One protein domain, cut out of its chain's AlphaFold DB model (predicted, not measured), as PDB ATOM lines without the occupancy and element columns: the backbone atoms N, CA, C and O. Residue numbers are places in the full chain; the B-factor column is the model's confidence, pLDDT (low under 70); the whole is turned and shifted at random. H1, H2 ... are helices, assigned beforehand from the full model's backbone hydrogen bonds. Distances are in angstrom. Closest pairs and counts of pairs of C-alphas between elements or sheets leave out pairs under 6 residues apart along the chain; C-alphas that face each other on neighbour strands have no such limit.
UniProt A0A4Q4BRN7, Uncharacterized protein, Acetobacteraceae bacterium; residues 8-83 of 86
ATOM      1  N   ASN A   8     -17.292 -29.509 -49.693       95.38
ATOM      2  CA  ASN A   8     -18.171 -29.950 -48.605       95.38
ATOM      3  C   ASN A   8     -18.342 -28.892 -47.508       95.38
ATOM      4  O   ASN A   8     -19.433 -28.754 -46.956       95.38
ATOM      5  N   VAL A   9     -17.286 -28.135 -47.198       96.75
ATOM      6  CA  VAL A   9     -17.347 -27.069 -46.188       96.75
ATOM      7  C   VAL A   9     -18.219 -25.917 -46.680       96.75
ATOM      8  O   VAL A   9     -19.109 -25.463 -45.954       96.75
ATOM      9  N   TYR A  10     -18.028 -25.499 -47.933       97.19
ATOM     10  CA  TYR A  10     -18.866 -24.492 -48.580       97.19
ATOM     11  C   TYR A  10     -20.346 -24.904 -48.587       97.19
ATOM     12  O   TYR A  10     -21.209 -24.129 -48.165       97.19
ATOM     13  N   LEU A  11     -20.651 -26.132 -49.025       97.12
ATOM     14  CA  LEU A  11     -22.024 -26.635 -49.098       97.12
ATOM     15  C   LEU A  11     -22.680 -26.711 -47.717       97.12
ATOM     16  O   LEU A  11     -23.834 -26.307 -47.581       97.12
ATOM     17  N   ALA A  12     -21.955 -27.173 -46.695       97.62
ATOM     18  CA  ALA A  12     -22.471 -27.250 -45.331       97.62
ATOM     19  C   ALA A  12     -22.833 -25.861 -44.778       97.62
ATOM     20  O   ALA A  12     -23.934 -25.675 -44.255       97.62
ATOM     21  N   MET A  13     -21.948 -24.871 -44.951       98.12
ATOM     22  CA  MET A  13     -22.209 -23.491 -44.529       98.12
ATOM     23  C   MET A  13     -23.395 -22.882 -45.288       98.12
ATOM     24  O   MET A  13     -24.293 -22.299 -44.676       98.12
ATOM     25  N   LYS A  14     -23.435 -23.051 -46.617       97.69
ATOM     26  CA  LYS A  14     -24.528 -22.554 -47.464       97.69
ATOM     27  C   LYS A  14     -25.872 -23.161 -47.056       97.69
ATOM     28  O   LYS A  14     -26.825 -22.420 -46.834       97.69
ATOM     29  N   ALA A  15     -25.935 -24.486 -46.920       98.19
ATOM     30  CA  ALA A  15     -27.160 -25.195 -46.564       98.19
ATOM     31  C   ALA A  15     -27.690 -24.758 -45.193       98.19
ATOM     32  O   ALA A  15     -28.887 -24.529 -45.042       98.19
ATOM     33  N   MET A  16     -26.804 -24.587 -44.208       98.25
ATOM     34  CA  MET A  16     -27.176 -24.087 -42.885       98.25
ATOM     35  C   MET A  16     -27.789 -22.678 -42.960       98.25
ATOM     36  O   MET A  16     -28.848 -22.447 -42.375       98.25
ATOM     37  N   LEU A  17     -27.166 -21.741 -43.686       97.50
ATOM     38  CA  LEU A  17     -27.679 -20.370 -43.835       97.50
ATOM     39  C   LEU A  17     -29.039 -20.332 -44.548       97.50
ATOM     40  O   LEU A  17     -29.953 -19.636 -44.100       97.50
ATOM     41  N   GLU A  18     -29.193 -21.102 -45.627       97.31
ATOM     42  CA  GLU A  18     -30.452 -21.203 -46.376       97.31
ATOM     43  C   GLU A  18     -31.562 -21.842 -45.532       97.31
ATOM     44  O   GLU A  18     -32.689 -21.348 -45.526       97.31
ATOM     45  N   ALA A  19     -31.248 -22.883 -44.755       97.88
ATOM     46  CA  ALA A  19     -32.207 -23.521 -43.856       97.88
ATOM     47  C   ALA A  19     -32.693 -22.558 -42.762       97.88
ATOM     48  O   ALA A  19     -33.892 -22.480 -42.488       97.88
ATOM     49  N   VAL A  20     -31.782 -21.781 -42.170       97.56
ATOM     50  CA  VAL A  20     -32.129 -20.765 -41.165       97.56
ATOM     51  C   VAL A  20     -32.971 -19.648 -41.781       97.56
ATOM     52  O   VAL A  20     -33.959 -19.228 -41.178       97.56
ATOM     53  N   GLN A  21     -32.637 -19.192 -42.991       96.44
ATOM     54  CA  GLN A  21     -33.436 -18.198 -43.709       96.44
ATOM     55  C   GLN A  21     -34.847 -18.711 -44.012       96.44
ATOM     56  O   GLN A  21     -35.813 -17.993 -43.759       96.44
ATOM     57  N   ALA A  22     -34.974 -19.945 -44.503       96.94
ATOM     58  CA  ALA A  22     -36.263 -20.571 -44.781       96.94
ATOM     59  C   ALA A  22     -37.106 -20.723 -43.507       96.94
ATOM     60  O   ALA A  22     -38.289 -20.386 -43.502       96.94
ATOM     61  N   PHE A  23     -36.492 -21.154 -42.402       97.75
ATOM     62  CA  PHE A  23     -37.158 -21.240 -41.102       97.75
ATOM     63  C   PHE A  23     -37.639 -19.873 -40.594       97.75
ATOM     64  O   PHE A  23     -38.716 -19.769 -40.007       97.75
ATOM     65  N   ASN A  24     -36.858 -18.822 -40.840       97.56
ATOM     66  CA  ASN A  24     -37.194 -17.454 -40.460       97.56
ATOM     67  C   ASN A  24     -38.172 -16.755 -41.424       97.56
ATOM     68  O   ASN A  24     -38.597 -15.640 -41.125       97.56
ATOM     69  N   ALA A  25     -38.531 -17.358 -42.564       96.94
ATOM     70  CA  ALA A  25     -39.342 -16.699 -43.590       96.94
ATOM     71  C   ALA A  25     -40.729 -16.237 -43.092       96.94
ATOM     72  O   ALA A  25     -41.114 -15.116 -43.422       96.94
ATOM     73  N   PRO A  26     -41.470 -17.016 -42.272       96.88
ATOM     74  CA  PRO A  26     -42.728 -16.540 -41.695       96.88
ATOM     75  C   PRO A  26     -42.497 -15.503 -40.588       96.88
ATOM     76  O   PRO A  26     -43.206 -14.503 -40.507       96.88
ATOM     77  N   HIS A  27     -41.495 -15.744 -39.733       96.00
ATOM     78  CA  HIS A  27     -41.161 -14.911 -38.580       96.00
ATOM     79  C   HIS A  27     -39.661 -14.995 -38.277       96.00
ATOM     80  O   HIS A  27     -39.114 -16.089 -38.140       96.00
ATOM     81  N   SER A  28     -39.008 -13.847 -38.084       94.38
ATOM     82  CA  SER A  28     -37.590 -13.787 -37.709       94.38
ATOM     83  C   SER A  28     -37.386 -14.272 -36.268       94.38
ATOM     84  O   SER A  28     -37.685 -13.551 -35.316       94.38
ATOM     85  N   ARG A  29     -36.911 -15.513 -36.103       97.00
ATOM     86  CA  ARG A  29     -36.759 -16.184 -34.796       97.00
ATOM     87  C   ARG A  29     -35.300 -16.439 -34.445       97.00
ATOM     88  O   ARG A  29     -34.879 -16.168 -33.325       97.00
ATOM     89  N   ILE A  30     -34.528 -16.961 -35.394       97.81
ATOM     90  CA  ILE A  30     -33.098 -17.227 -35.219       97.81
ATOM     91  C   ILE A  30     -32.326 -15.995 -35.683       97.81
ATOM     92  O   ILE A  30     -32.263 -15.717 -36.877       97.81
ATOM     93  N   GLN A  31     -31.732 -15.262 -34.746       96.25
ATOM     94  CA  GLN A  31     -30.966 -14.045 -35.049       96.25
ATOM     95  C   GLN A  31     -29.455 -14.290 -35.124       96.25
ATOM     96  O   GLN A  31     -28.714 -13.492 -35.690       96.25
ATOM     97  N   THR A  32     -28.975 -15.381 -34.533       96.62
ATOM     98  CA  THR A  32     -27.548 -15.697 -34.456       96.62
ATOM     99  C   THR A  32     -27.360 -17.203 -34.507       96.62
ATOM    100  O   THR A  32     -28.106 -17.949 -33.875       96.62
ATOM    101  N   VAL A  33     -26.356 -17.640 -35.264       95.75
ATOM    102  CA  VAL A  33     -25.956 -19.043 -35.382       95.75
ATOM    103  C   VAL A  33     -24.466 -19.118 -35.102       95.75
ATOM    104  O   VAL A  33     -23.671 -18.431 -35.742       95.75
ATOM    105  N   VAL A  34     -24.088 -19.949 -34.136       96.06
ATOM    106  CA  VAL A  34     -22.682 -20.241 -33.853       96.06
ATOM    107  C   VAL A  34     -22.254 -21.401 -34.742       96.06
ATOM    108  O   VAL A  34     -22.907 -22.441 -34.758       96.06
ATOM    109  N   CYS A  35     -21.164 -21.216 -35.481       92.50
ATOM    110  CA  CYS A  35     -20.661 -22.200 -36.435       92.50
ATOM    111  C   CYS A  35     -19.286 -22.698 -35.968       92.50
ATOM    112  O   CYS A  35     -18.403 -21.866 -35.749       92.50
ATOM    113  N   PRO A  36     -19.069 -24.016 -35.819       95.56
ATOM    114  CA  PRO A  36     -17.731 -24.546 -35.582       95.56
ATOM    115  C   PRO A  36     -16.882 -24.462 -36.862       95.56
ATOM    116  O   PRO A  36     -17.397 -24.183 -37.945       95.56
ATOM    117  N   GLY A  37     -15.585 -24.773 -36.758       95.25
ATOM    118  CA  GLY A  37     -14.735 -25.005 -37.929       95.25
ATOM    119  C   GLY A  37     -15.203 -26.247 -38.692       95.25
ATOM    120  O   GLY A  37     -14.878 -27.376 -38.322       95.25
ATOM    121  N   LEU A  38     -16.016 -26.052 -39.727       96.31
ATOM    122  CA  LEU A  38     -16.617 -27.145 -40.489       96.31
ATOM    123  C   LEU A  38     -15.533 -27.931 -41.240       96.31
ATOM    124  O   LEU A  38     -14.699 -27.359 -41.930       96.31
ATOM    125  N   GLY A  39     -15.543 -29.260 -41.106       94.25
ATOM    126  CA  GLY A  39     -14.623 -30.151 -41.823       94.25
ATOM    127  C   GLY A  39     -13.172 -30.175 -41.319       94.25
ATOM    128  O   GLY A  39     -12.399 -30.994 -41.813       94.25
ATOM    129  N   THR A  40     -12.795 -29.371 -40.319       95.19
ATOM    130  CA  THR A  40     -11.380 -29.217 -39.917       95.19
ATOM    131  C   THR A  40     -10.811 -30.386 -39.112       95.19
ATOM    132  O   THR A  40      -9.616 -30.652 -39.172       95.19
ATOM    133  N   ALA A  41     -11.651 -31.122 -38.380       92.00
ATOM    134  CA  ALA A  41     -11.216 -32.258 -37.566       92.00
ATOM    135  C   ALA A  41     -11.181 -33.569 -38.377       92.00
ATOM    136  O   ALA A  41     -10.207 -33.884 -39.057       92.00
ATOM    137  N   ILE A  42     -12.267 -34.347 -38.344       92.69
ATOM    138  CA  ILE A  42     -12.342 -35.658 -39.016       92.69
ATOM    139  C   ILE A  42     -12.297 -35.510 -40.546       92.69
ATOM    140  O   ILE A  42     -11.784 -36.390 -41.238       92.69
ATOM    141  N   GLY A  43     -12.800 -34.385 -41.067       91.25
ATOM    142  CA  GLY A  43     -12.784 -34.072 -42.497       91.25
ATOM    143  C   GLY A  43     -11.401 -33.715 -43.049       91.25
ATOM    144  O   GLY A  43     -11.201 -33.825 -44.258       91.25
ATOM    145  N   ARG A  44     -10.441 -33.382 -42.170       93.50
ATOM    146  CA  ARG A  44      -9.040 -33.055 -42.488       93.50
ATOM    147  C   ARG A  44      -8.854 -31.859 -43.430       93.50
ATOM    148  O   ARG A  44      -7.823 -31.765 -44.085       93.50
ATOM    149  N   VAL A  45      -9.824 -30.950 -43.486       93.81
ATOM    150  CA  VAL A  45      -9.677 -29.686 -44.222       93.81
ATOM    151  C   VAL A  45      -8.757 -28.754 -43.418       93.81
ATOM    152  O   VAL A  45      -9.014 -28.565 -42.226       93.81
ATOM    153  N   PRO A  46      -7.704 -28.163 -44.012       93.88
ATOM    154  CA  PRO A  46      -6.908 -27.136 -43.342       93.88
ATOM    155  C   PRO A  46      -7.788 -25.992 -42.821       93.88
ATOM    156  O   PRO A  46      -8.777 -25.627 -43.455       93.88
ATOM    157  N   VAL A  47      -7.440 -25.419 -41.665       95.19
ATOM    158  CA  VAL A  47      -8.277 -24.397 -41.004       95.19
ATOM    159  C   VAL A  47      -8.503 -23.162 -41.877       95.19
ATOM    160  O   VAL A  47      -9.630 -22.675 -41.944       95.19
ATOM    161  N   ASP A  48      -7.474 -22.717 -42.600       94.38
ATOM    162  CA  ASP A  48      -7.558 -21.555 -43.489       94.38
ATOM    163  C   ASP A  48      -8.442 -21.841 -44.706       94.38
ATOM    164  O   ASP A  48      -9.273 -21.019 -45.088       94.38
ATOM    165  N   GLU A  49      -8.338 -23.048 -45.266       93.69
ATOM    166  CA  GLU A  49      -9.164 -23.484 -46.392       93.69
ATOM    167  C   GLU A  49     -10.636 -23.633 -45.985       93.69
ATOM    168  O   GLU A  49     -11.537 -23.173 -46.691       93.69
ATOM    169  N   ALA A  50     -10.898 -24.198 -44.803       95.44
ATOM    170  CA  ALA A  50     -12.246 -24.275 -44.257       95.44
ATOM    171  C   ALA A  50     -12.839 -22.873 -44.039       95.44
ATOM    172  O   ALA A  50     -13.963 -22.609 -44.470       95.44
ATOM    173  N   ALA A  51     -12.078 -21.954 -43.434       96.00
ATOM    174  CA  ALA A  51     -12.510 -20.575 -43.219       96.00
ATOM    175  C   ALA A  51     -12.804 -19.852 -44.544       96.00
ATOM    176  O   ALA A  51     -13.834 -19.186 -44.667       96.00
ATOM    177  N   ARG A  52     -11.953 -20.038 -45.558       95.62
ATOM    178  CA  ARG A  52     -12.134 -19.480 -46.903       95.62
ATOM    179  C   ARG A  52     -13.403 -20.010 -47.578       95.62
ATOM    180  O   ARG A  52     -14.189 -19.222 -48.103       95.62
ATOM    181  N   GLN A  53     -13.657 -21.321 -47.526       96.50
ATOM    182  CA  GLN A  53     -14.897 -21.899 -48.057       96.50
ATOM    183  C   GLN A  53     -16.144 -21.407 -47.302       96.50
ATOM    184  O   GLN A  53     -17.160 -21.093 -47.932       96.50
ATOM    185  N   MET A  54     -16.077 -21.298 -45.969       97.50
ATOM    186  CA  MET A  54     -17.166 -20.754 -45.145       97.50
ATOM    187  C   MET A  54     -17.453 -19.282 -45.479       97.50
ATOM    188  O   MET A  54     -18.617 -18.884 -45.575       97.50
ATOM    189  N   GLU A  55     -16.413 -18.479 -45.712       96.94
ATOM    190  CA  GLU A  55     -16.527 -17.077 -46.120       96.94
ATOM    191  C   GLU A  55     -17.178 -16.924 -47.502       96.94
ATOM    192  O   GLU A  55     -18.113 -16.131 -47.657       96.94
ATOM    193  N   LEU A  56     -16.766 -17.730 -48.487       96.81
ATOM    194  CA  LEU A  56     -17.384 -17.735 -49.816       96.81
ATOM    195  C   LEU A  56     -18.877 -18.085 -49.754       96.81
ATOM    196  O   LEU A  56     -19.689 -17.444 -50.427       96.81
ATOM    197  N   ALA A  57     -19.254 -19.074 -48.937       97.44
ATOM    198  CA  ALA A  57     -20.653 -19.445 -48.737       97.44
ATOM    199  C   ALA A  57     -21.452 -18.307 -48.087       97.44
ATOM    200  O   ALA A  57     -22.574 -18.011 -48.505       97.44
ATOM    201  N   TYR A  58     -20.860 -17.623 -47.107       97.12
ATOM    202  CA  TYR A  58     -21.477 -16.470 -46.462       97.12
ATOM    203  C   TYR A  58     -21.676 -15.292 -47.429       97.12
ATOM    204  O   TYR A  58     -22.746 -14.680 -47.445       97.12
ATOM    205  N   ARG A  59     -20.687 -15.001 -48.282       96.75
ATOM    206  CA  ARG A  59     -20.802 -13.984 -49.341       96.75
ATOM    207  C   ARG A  59     -21.901 -14.327 -50.340       96.75
ATOM    208  O   ARG A  59     -22.713 -13.460 -50.654       96.75
ATOM    209  N   TYR A  60     -21.965 -15.583 -50.785       95.94
ATOM    210  CA  TYR A  60     -23.033 -16.061 -51.665       95.94
ATOM    211  C   TYR A  60     -24.416 -15.853 -51.036       95.94
ATOM    212  O   TYR A  60     -25.325 -15.357 -51.693       95.94
ATOM    213  N   TYR A  61     -24.566 -16.181 -49.751       96.00
ATOM    214  CA  TYR A  61     -25.810 -15.973 -49.010       96.00
ATOM    215  C   TYR A  61     -26.188 -14.487 -48.880       96.00
ATOM    216  O   TYR A  61     -27.350 -14.122 -49.046       96.00
ATOM    217  N   LYS A  62     -25.213 -13.615 -48.598       96.00
ATOM    218  CA  LYS A  62     -25.429 -12.164 -48.470       96.00
ATOM    219  C   LYS A  62     -25.760 -11.485 -49.794       96.00
ATOM    220  O   LYS A  62     -26.497 -10.500 -49.804       96.00
ATOM    221  N   THR A  63     -25.188 -11.962 -50.891       95.25
ATOM    222  CA  THR A  63     -25.332 -11.361 -52.219       95.25
ATOM    223  C   THR A  63     -25.537 -12.469 -53.253       95.25
ATOM    224  O   THR A  63     -24.614 -12.795 -54.005       95.25
ATOM    225  N   PRO A  64     -26.735 -13.083 -53.282       93.25
ATOM    226  CA  PRO A  64     -27.017 -14.161 -54.215       93.25
ATOM    227  C   PRO A  64     -27.007 -13.631 -55.657       93.25
ATOM    228  O   PRO A  64     -27.505 -12.531 -55.919       93.25
ATOM    229  N   PRO A  65     -26.454 -14.390 -56.619       92.62
ATOM    230  CA  PRO A  65     -26.468 -13.995 -58.020       92.62
ATOM    231  C   PRO A  65     -27.908 -13.979 -58.545       92.62
ATOM    232  O   PRO A  65     -28.657 -14.933 -58.339       92.62
ATOM    233  N   GLN A  66     -28.287 -12.930 -59.276       91.75
ATOM    234  CA  GLN A  66     -29.621 -12.852 -59.889       91.75
ATOM    235  C   GLN A  66     -29.787 -13.801 -61.083       91.75
ATOM    236  O   GLN A  66     -30.901 -14.198 -61.410       91.75
ATOM    237  N   ALA A  67     -28.681 -14.184 -61.724       93.19
ATOM    238  CA  ALA A  67     -28.656 -15.162 -62.799       93.19
ATOM    239  C   ALA A  67     -27.406 -16.042 -62.685       93.19
ATOM    240  O   ALA A  67     -26.304 -15.551 -62.431       93.19
ATOM    241  N   ILE A  68     -27.575 -17.347 -62.904       93.75
ATOM    242  CA  ILE A  68     -26.471 -18.308 -62.940       93.75
ATOM    243  C   ILE A  68     -26.150 -18.591 -64.404       93.75
ATOM    244  O   ILE A  68     -26.827 -19.374 -65.065       93.75
ATOM    245  N   THR A  69     -25.108 -17.938 -64.914       96.19
ATOM    246  CA  THR A  69     -24.546 -18.249 -66.232       96.19
ATOM    247  C   THR A  69     -23.457 -19.312 -66.106       96.19
ATOM    248  O   THR A  69     -22.841 -19.464 -65.049       96.19
ATOM    249  N   TRP A  70     -23.173 -20.040 -67.187       96.12
ATOM    250  CA  TRP A  70     -22.088 -21.029 -67.201       96.12
ATOM    251  C   TRP A  70     -20.713 -20.447 -66.828       96.12
ATOM    252  O   TRP A  70     -20.044 -21.053 -65.988       96.12
ATOM    253  N   PRO A  71     -20.290 -19.273 -67.348       95.00
ATOM    254  CA  PRO A  71     -19.033 -18.655 -66.927       95.00
ATOM    255  C   PRO A  71     -18.990 -18.350 -65.427       95.00
ATOM    256  O   PRO A  71     -17.984 -18.627 -64.773       95.00
ATOM    257  N   TYR A  72     -20.092 -17.840 -64.865       93.81
ATOM    258  CA  TYR A  72     -20.199 -17.587 -63.429       93.81
ATOM    259  C   TYR A  72     -20.107 -18.888 -62.621       93.81
ATOM    260  O   TYR A  72     -19.317 -18.974 -61.683       93.81
ATOM    261  N   ALA A  73     -20.868 -19.918 -63.003       93.25
ATOM    262  CA  ALA A  73     -20.872 -21.207 -62.317       93.25
ATOM    263  C   ALA A  73     -19.478 -21.856 -62.319       93.25
ATOM    264  O   ALA A  73     -19.007 -22.310 -61.276       93.25
ATOM    265  N   ALA A  74     -18.784 -21.831 -63.461       93.25
ATOM    266  CA  ALA A  74     -17.426 -22.351 -63.587       93.25
ATOM    267  C   ALA A  74     -16.405 -21.545 -62.766       93.25
ATOM    268  O   ALA A  74     -15.517 -22.127 -62.140       93.25
ATOM    269  N   ALA A  75     -16.515 -20.211 -62.742       92.50
ATOM    270  CA  ALA A  75     -15.660 -19.359 -61.915       92.50
ATOM    271  C   ALA A  75     -15.877 -19.617 -60.417       92.50
ATOM    272  O   ALA A  75     -14.902 -19.816 -59.695       92.50
ATOM    273  N   ARG A  76     -17.136 -19.708 -59.973       92.38
ATOM    274  CA  ARG A  76     -17.496 -20.028 -58.583       92.38
ATOM    275  C   ARG A  76     -16.985 -21.407 -58.167       92.38
ATOM    276  O   ARG A  76     -16.410 -21.552 -57.097       92.38
ATOM    277  N   ASN A  77     -17.182 -22.427 -59.003       92.69
ATOM    278  CA  ASN A  77     -16.725 -23.782 -58.692       92.69
ATOM    279  C   ASN A  77     -15.200 -23.835 -58.538       92.69
ATOM    280  O   ASN A  77     -14.691 -24.414 -57.582       92.69
ATOM    281  N   ARG A  78     -14.470 -23.162 -59.440       91.62
ATOM    282  CA  ARG A  78     -13.014 -23.021 -59.320       91.62
ATOM    283  C   ARG A  78     -12.630 -22.279 -58.050       91.62
ATOM    284  O   ARG A  78     -11.766 -22.763 -57.341       91.62
ATOM    285  N   SER A  79     -13.290 -21.173 -57.711       91.38
ATOM    286  CA  SER A  79     -12.953 -20.452 -56.484       91.38
ATOM    287  C   SER A  79     -13.225 -21.277 -55.229       91.38
ATOM    288  O   SER A  79     -12.558 -21.052 -54.238       91.38
ATOM    289  N   ILE A  80     -14.180 -22.211 -55.226       92.19
ATOM    290  CA  ILE A  80     -14.458 -23.056 -54.055       92.19
ATOM    291  C   ILE A  80     -13.470 -24.223 -53.960       92.19
ATOM    292  O   ILE A  80     -12.913 -24.427 -52.891       92.19
ATOM    293  N   ILE A  81     -13.236 -24.958 -55.051       83.88
ATOM    294  CA  ILE A  81     -12.431 -26.194 -55.039       83.88
ATOM    295  C   ILE A  81     -10.926 -25.917 -55.186       83.88
ATOM    296  O   ILE A  81     -10.111 -26.679 -54.676       83.88
ATOM    297  N   ALA A  82     -10.544 -24.844 -55.880       66.44
ATOM    298  CA  ALA A  82      -9.153 -24.501 -56.170       66.44
ATOM    299  C   ALA A  82      -8.588 -23.454 -55.200       66.44
ATOM    300  O   ALA A  82      -7.828 -22.596 -55.633       66.44
ATOM    301  N   GLY A  83      -8.975 -23.481 -53.916       58.38
ATOM    302  CA  GLY A  83      -8.261 -22.698 -52.905       58.38
ATOM    303  C   GLY A  83      -6.766 -22.975 -53.042       58.38
ATOM    304  O   GLY A  83      -6.377 -24.141 -53.033       58.38
TER     305      GLY A  83
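This is residues 8 to 83 of the 86 residues of an uncharacterized protein of Acetobacteraceae bacterium (UniProt A0A4Q4BRN7). Two helices, H1 and H2, pack side by side and run the same way, and a long stretch without a named element, residues 25 to 46, returns from the end of H1 to the beginning of H2. From the end of H2 the printed part loops out through residues 63 to 69 and folds back as H3, whose last turn comes near H1 and H2, while residues 63 to 75 stick out from the pair. The printed part has 76 residues with three named helices, in the order H1, H2, H3, and no named strand; the class is all helix. The whole is flat, with spans of 38 by 34 by 13 A, and only just compact, close to loose, with a radius of gyration of the C-alphas of 13.6 A.

H1, residues 8 to 24, and H2, residues 47 to 62, touch, with 20 pairs of C-alphas within 8 A. Their closest C-alphas are those of Tyr 10 and Gln 53, 4.8 A apart. They run the same way at a steep tilt of 36 degrees, only just past shallow. H3, residues 70 to 81, is close to H2 but not clearly touching it: the closest C-alphas, those of Gln 53 and Ile 80, are 6.1 A apart. H2 and H3 run opposite ways at a shallow tilt of 32 degrees, only just short of steep. H3 is also close to H1 but not clearly touching it, with the C-alphas of Tyr 10 and Ile 80 the closest at 7.2 A. H1 and H3 run opposite ways at a steep tilt of 68 degrees, only just short of about perpendicular. In H1, H2 and H3 every O i to N i+4 pair is within hydrogen-bond range.

H1 begins at C-alpha 8, (-18.171, -29.950, -48.605), and measures 24.2 A from first to last C-alpha. H2 measures 22.4 A from C-alpha 47, at (-8.277, -24.397, -41.004), to C-alpha 62. H3 measures 16.4 A and ends at C-alpha 81, (-12.431, -26.194, -55.039).

The two C-alphas farthest apart, those of His 27 and Ala 82, are 37.8 A from each other. The printed part has no cut. The link from H1 to H2 is long, with 22 residues; the link from H2 to H3 is short, with 7. Residues 22 to 27, of which 22 to 24 belong to H1, stand free, and so do residues 63 to 75, of which 70 to 75 belong to H3. The mean pLDDT of the printed part is 94.4, and residues 82 to 83 are under 70.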